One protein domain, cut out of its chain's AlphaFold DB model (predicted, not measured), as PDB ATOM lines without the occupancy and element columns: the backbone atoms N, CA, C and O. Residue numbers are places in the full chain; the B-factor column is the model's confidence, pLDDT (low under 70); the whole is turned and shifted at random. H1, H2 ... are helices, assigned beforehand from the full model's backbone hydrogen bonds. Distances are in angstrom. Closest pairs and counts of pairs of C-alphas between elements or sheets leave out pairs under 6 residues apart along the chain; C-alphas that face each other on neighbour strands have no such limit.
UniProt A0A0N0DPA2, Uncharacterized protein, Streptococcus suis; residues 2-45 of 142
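Overview. This is residues 2 to 45 of the 142 residues of an uncharacterized protein of Streptococcus suis (UniProt A0A0N0DPA2). Picture a loose, open U with an empty middle: H3, the longest helix, makes one arm, and H2 with the strung-out residues 6 to 14 makes the other. The bend between the arms is at residues 25 to 28, and the very short H1 is at the far end of the second arm. The printed part has 44 residues with three named helices, in the order H1, H2, H3, and no named strand; its class is all helix. The whole is loose, with a radius of gyration of the C-alphas of 12.7 A, and elongated, spanning 35 by 21 by 15 A.

Along the chain. Find C-alpha 29 at (-17.488, -33.967, -145.796); from there H3, residues 29 to 44, runs 22.9 A to C-alpha 44 at (-30.959, -17.136, -138.188). Step back along the chain to H2, residues 15 to 24, which is 14.8 A long. Look last at H1, residues 2 to 5, starting from C-alpha 2 at (-27.263, -29.224, -127.796).

Arrangement. Start from H3, which touches no helix. H2 and H3 are apart, with no C-alpha of the one within 8 A of the other, and a tight link of 4 residues joins them. H1 and H3 are apart too. H1 and H2 are also apart, joined by a short link of 9 residues. In H2 and H3 every O i to N i+4 pair is within hydrogen-bond range, while H1 is too short for such a pair. Residues 4 to 9, 19 to 26 and 33 to 45 stand free.

Size, cuts and confidence. The two C-alphas farthest apart are those of Val 5 and Leu 23, at 35.4 A. The printed part has no cut, and neither link is long. The mean pLDDT of the printed part is 89.1, and no printed residue is under 70.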
ATOM      1  N   ILE A   2     -27.463 -30.630-127.372       90.81
ATOM      2  CA  ILE A   2     -27.263 -29.224-127.796       90.81
ATOM      3  C   ILE A   2     -28.529 -28.625-128.436       90.81
ATOM      4  O   ILE A   2     -28.958 -27.557-128.029       90.81
ATOM      5  N   ALA A   3     -29.186 -29.342-129.357       87.69
ATOM      6  CA  ALA A   3     -30.436 -28.890-129.983       87.69
ATOM      7  C   ALA A   3     -31.535 -28.518-128.962       87.69
ATOM      8  O   ALA A   3     -32.169 -27.479-129.099       87.69
ATOM      9  N   GLY A   4     -31.686 -29.309-127.894       89.38
ATOM     10  CA  GLY A   4     -32.671 -29.055-126.838       89.38
ATOM     11  C   GLY A   4     -32.388 -27.791-126.023       89.38
ATOM     12  O   GLY A   4     -33.328 -27.126-125.608       89.38
ATOM     13  N   VAL A   5     -31.114 -27.405-125.861       92.75
ATOM     14  CA  VAL A   5     -30.738 -26.128-125.220       92.75
ATOM     15  C   VAL A   5     -31.265 -24.935-126.023       92.75
ATOM     16  O   VAL A   5     -31.668 -23.934-125.445       92.75
ATOM     17  N   PHE A   6     -31.326 -25.063-127.350       88.75
ATOM     18  CA  PHE A   6     -31.875 -24.050-128.255       88.75
ATOM     19  C   PHE A   6     -33.384 -24.218-128.517       88.75
ATOM     20  O   PHE A   6     -33.913 -23.619-129.449       88.75
ATOM     21  N   GLY A   7     -34.085 -25.047-127.732       87.62
ATOM     22  CA  GLY A   7     -35.524 -25.287-127.889       87.62
ATOM     23  C   GLY A   7     -35.904 -26.132-129.112       87.62
ATOM     24  O   GLY A   7     -37.083 -26.217-129.450       87.62
ATOM     25  N   ALA A   8     -34.938 -26.766-129.781       87.81
ATOM     26  CA  ALA A   8     -35.202 -27.670-130.893       87.81
ATOM     27  C   ALA A   8     -35.471 -29.104-130.404       87.81
ATOM     28  O   ALA A   8     -34.905 -29.570-129.412       87.81
ATOM     29  N   GLY A   9     -36.331 -29.821-131.134       87.50
ATOM     30  CA  GLY A   9     -36.659 -31.216-130.846       87.50
ATOM     31  C   GLY A   9     -35.500 -32.193-131.105       87.50
ATOM     32  O   GLY A   9     -34.450 -31.810-131.636       87.50
ATOM     33  N   PRO A  10     -35.678 -33.480-130.749       85.69
ATOM     34  CA  PRO A  10     -34.739 -34.536-131.107       85.69
ATOM     35  C   PRO A  10     -34.515 -34.579-132.622       85.69
ATOM     36  O   PRO A  10     -35.461 -34.493-133.402       85.69
ATOM     37  N   ASN A  11     -33.262 -34.726-133.041       87.38
ATOM     38  CA  ASN A  11     -32.868 -34.765-134.442       87.38
ATOM     39  C   ASN A  11     -32.167 -36.083-134.784       87.38
ATOM     40  O   ASN A  11     -31.585 -36.748-133.929       87.38
ATOM     41  N   THR A  12     -32.256 -36.471-136.053       86.69
ATOM     42  CA  THR A  12     -31.671 -37.704-136.587       86.69
ATOM     43  C   THR A  12     -31.109 -37.457-137.985       86.69
ATOM     44  O   THR A  12     -31.350 -36.407-138.588       86.69
ATOM     45  N   ALA A  13     -30.334 -38.407-138.501       83.31
ATOM     46  CA  ALA A  13     -29.802 -38.339-139.853       83.31
ATOM     47  C   ALA A  13     -30.928 -38.496-140.892       83.31
ATOM     48  O   ALA A  13     -31.726 -39.429-140.825       83.31
ATOM     49  N   PHE A  14     -30.967 -37.606-141.886       82.06
ATOM     50  CA  PHE A  14     -31.911 -37.701-143.000       82.06
ATOM     51  C   PHE A  14     -31.411 -38.683-144.065       82.06
ATOM     52  O   PHE A  14     -30.426 -38.418-144.759       82.06
ATOM     53  N   SER A  15     -32.131 -39.792-144.258       76.50
ATOM     54  CA  SER A  15     -31.802 -40.822-145.259       76.50
ATOM     55  C   SER A  15     -31.817 -40.309-146.706       76.50
ATOM     56  O   SER A  15     -31.186 -40.908-147.578       76.50
ATOM     57  N   GLN A  16     -32.475 -39.175-146.980       82.38
ATOM     58  CA  GLN A  16     -32.438 -38.515-148.294       82.38
ATOM     59  C   GLN A  16     -31.022 -38.091-148.699       82.38
ATOM     60  O   GLN A  16     -30.687 -38.134-149.882       82.38
ATOM     61  N   ASN A  17     -30.169 -37.752-147.727       84.75
ATOM     62  CA  ASN A  17     -28.798 -37.325-147.996       84.75
ATOM     63  C   ASN A  17     -27.976 -38.465-148.609       84.75
ATOM     64  O   ASN A  17     -27.216 -38.246-149.548       84.75
ATOM     65  N   VAL A  18     -28.183 -39.699-148.139       80.38
ATOM     66  CA  VAL A  18     -27.521 -40.891-148.690       80.38
ATOM     67  C   VAL A  18     -27.978 -41.143-150.128       80.38
ATOM     68  O   VAL A  18     -27.151 -41.412-150.996       80.38
ATOM     69  N   GLY A  19     -29.275 -40.981-150.411       79.06
ATOM     70  CA  GLY A  19     -29.811 -41.082-151.772       79.06
ATOM     71  C   GLY A  19     -29.184 -40.060-152.726       79.06
ATOM     72  O   GLY A  19     -28.735 -40.421-153.814       79.06
ATOM     73  N   LEU A  20     -29.056 -38.803-152.298       85.94
ATOM     74  CA  LEU A  20     -28.442 -37.751-153.110       85.94
ATOM     75  C   LEU A  20     -26.963 -38.033-153.423       85.94
ATOM     76  O   LEU A  20     -26.508 -37.773-154.540       85.94
ATOM     77  N   ILE A  21     -26.217 -38.607-152.473       89.69
ATOM     78  CA  ILE A  21     -24.819 -39.012-152.683       89.69
ATOM     79  C   ILE A  21     -24.717 -40.066-153.791       89.69
ATOM     80  O   ILE A  21     -23.818 -39.979-154.624       89.69
ATOM     81  N   THR A  22     -25.645 -41.027-153.860       83.81
ATOM     82  CA  THR A  22     -25.616 -42.056-154.919       83.81
ATOM     83  C   THR A  22     -25.838 -41.486-156.323       83.81
ATOM     84  O   THR A  22     -25.260 -41.996-157.280       83.81
ATOM     85  N   LEU A  23     -26.610 -40.399-156.445       89.94
ATOM     86  CA  LEU A  23     -26.867 -39.726-157.720       89.94
ATOM     87  C   LEU A  23     -25.716 -38.794-158.120       89.94
ATOM     88  O   LEU A  23     -25.251 -38.816-159.256       89.94
ATOM     89  N   THR A  24     -25.251 -37.974-157.178       93.31
ATOM     90  CA  THR A  24     -24.200 -36.969-157.417       93.31
ATOM     91  C   THR A  24     -22.795 -37.565-157.430       93.31
ATOM     92  O   THR A  24     -21.875 -36.939-157.945       93.31
ATOM     93  N   LYS A  25     -22.617 -38.764-156.858       92.06
ATOM     94  CA  LYS A  25     -21.323 -39.419-156.600       92.06
ATOM     95  C   LYS A  25     -20.365 -38.587-155.736       92.06
ATOM     96  O   LYS A  25     -19.165 -38.853-155.714       92.06
ATOM     97  N   VAL A  26     -20.877 -37.604-154.990       92.56
ATOM     98  CA  VAL A  26     -20.073 -36.736-154.118       92.56
ATOM     99  C   VAL A  26     -20.400 -37.024-152.656       92.56
ATOM    100  O   VAL A  26     -21.380 -36.529-152.113       92.56
ATOM    101  N   ALA A  27     -19.529 -37.785-151.992       89.12
ATOM    102  CA  ALA A  27     -19.609 -38.088-150.557       89.12
ATOM    103  C   ALA A  27     -18.669 -37.200-149.707       89.12
ATOM    104  O   ALA A  27     -18.117 -37.636-148.698       89.12
ATOM    105  N   SER A  28     -18.420 -35.957-150.134       93.44
ATOM    106  CA  SER A  28     -17.436 -35.077-149.486       93.44
ATOM    107  C   SER A  28     -17.966 -34.464-148.186       93.44
ATOM    108  O   SER A  28     -18.989 -33.773-148.179       93.44
ATOM    109  N   ARG A  29     -17.206 -34.616-147.091       91.75
ATOM    110  CA  ARG A  29     -17.488 -33.967-145.796       91.75
ATOM    111  C   ARG A  29     -17.595 -32.443-145.921       91.75
ATOM    112  O   ARG A  29     -18.416 -31.840-145.239       91.75
ATOM    113  N   HIS A  30     -16.806 -31.828-146.803       94.50
ATOM    114  CA  HIS A  30     -16.824 -30.378-147.015       94.50
ATOM    115  C   HIS A  30     -18.183 -29.889-147.527       94.50
ATOM    116  O   HIS A  30     -18.665 -28.854-147.077       94.50
ATOM    117  N   VAL A  31     -18.836 -30.665-148.398       92.75
ATOM    118  CA  VAL A  31     -20.170 -30.335-148.923       92.75
ATOM    119  C   VAL A  31     -21.210 -30.371-147.803       92.75
ATOM    120  O   VAL A  31     -22.030 -29.463-147.700       92.75
ATOM    121  N   MET A  32     -21.138 -31.368-146.917       90.69
ATOM    122  CA  MET A  32     -22.042 -31.470-145.764       90.69
ATOM    123  C   MET A  32     -21.834 -30.342-144.751       90.69
ATOM    124  O   MET A  32     -22.809 -29.786-144.250       90.69
ATOM    125  N   ILE A  33     -20.580 -29.963-144.478       94.25
ATOM    126  CA  ILE A  33     -20.272 -28.823-143.602       94.25
ATOM    127  C   ILE A  33     -20.824 -27.529-144.205       94.25
ATOM    128  O   ILE A  33     -21.506 -26.780-143.510       94.25
ATOM    129  N   LEU A  34     -20.582 -27.284-145.497       95.75
ATOM    130  CA  LEU A  34     -21.072 -26.086-146.178       95.75
ATOM    131  C   LEU A  34     -22.604 -26.021-146.168       95.75
ATOM    132  O   LEU A  34     -23.164 -24.976-145.855       95.75
ATOM    133  N   ALA A  35     -23.285 -27.140-146.432       92.69
ATOM    134  CA  ALA A  35     -24.741 -27.223-146.338       92.69
ATOM    135  C   ALA A  35     -25.241 -26.897-144.920       92.69
ATOM    136  O   ALA A  35     -26.186 -26.126-144.766       92.69
ATOM    137  N   GLY A  36     -24.581 -27.420-143.881       92.44
ATOM    138  CA  GLY A  36     -24.899 -27.100-142.488       92.44
ATOM    139  C   GLY A  36     -24.714 -25.616-142.156       92.44
ATOM    140  O   GLY A  36     -25.571 -25.024-141.500       92.44
ATOM    141  N   ILE A  37     -23.643 -24.989-142.652       95.31
ATOM    142  CA  ILE A  37     -23.405 -23.546-142.497       95.31
ATOM    143  C   ILE A  37     -24.504 -22.746-143.201       95.31
ATOM    144  O   ILE A  37     -25.077 -21.845-142.593       95.31
ATOM    145  N   ILE A  38     -24.849 -23.098-144.443       94.69
ATOM    146  CA  ILE A  38     -25.923 -22.439-145.200       94.69
ATOM    147  C   ILE A  38     -27.248 -22.538-144.438       94.69
ATOM    148  O   ILE A  38     -27.906 -21.522-144.234       94.69
ATOM    149  N   LEU A  39     -27.622 -23.730-143.966       92.00
ATOM    150  CA  LEU A  39     -28.851 -23.930-143.195       92.00
ATOM    151  C   LEU A  39     -28.842 -23.155-141.874       92.00
ATOM    152  O   LEU A  39     -29.869 -22.606-141.489       92.00
ATOM    153  N   THR A  40     -27.690 -23.066-141.207       91.06
ATOM    154  CA  THR A  40     -27.539 -22.277-139.976       91.06
ATOM    155  C   THR A  40     -27.761 -20.795-140.255       91.06
ATOM    156  O   THR A  40     -28.550 -20.156-139.565       91.06
ATOM    157  N   LEU A  41     -27.125 -20.255-141.300       92.62
ATOM    158  CA  LEU A  41     -27.308 -18.863-141.705       92.62
ATOM    159  C   LEU A  41     -28.774 -18.587-142.041       92.62
ATOM    160  O   LEU A  41     -29.366 -17.670-141.479       92.62
ATOM    161  N   LEU A  42     -29.380 -19.421-142.888       90.25
ATOM    162  CA  LEU A  42     -30.790 -19.322-143.262       90.25
ATOM    163  C   LEU A  42     -31.731 -19.406-142.050       90.25
ATOM    164  O   LEU A  42     -32.706 -18.660-141.997       90.25
ATOM    165  N   GLY A  43     -31.424 -20.253-141.065       87.44
ATOM    166  CA  GLY A  43     -32.208 -20.398-139.838       87.44
ATOM    167  C   GLY A  43     -32.160 -19.179-138.912       87.44
ATOM    168  O   GLY A  43     -33.116 -18.941-138.180       87.44
ATOM    169  N   VAL A  44     -31.085 -18.384-138.963       89.12
ATOM    170  CA  VAL A  44     -30.959 -17.136-138.188       89.12
ATOM    171  C   VAL A  44     -31.697 -15.971-138.866       89.12
ATOM    172  O   VAL A  44     -32.061 -15.009-138.192       89.12
ATOM    173  N   PHE A  45     -31.965 -16.036-140.177       92.56
ATOM    174  CA  PHE A  45     -32.652 -14.961-140.899       92.56
ATOM    175  C   PHE A  45     -34.179 -14.982-140.674       92.56
ATOM    176  O   PHE A  45     -34.882 -15.801-141.271       92.56
TER     177      PHE A  45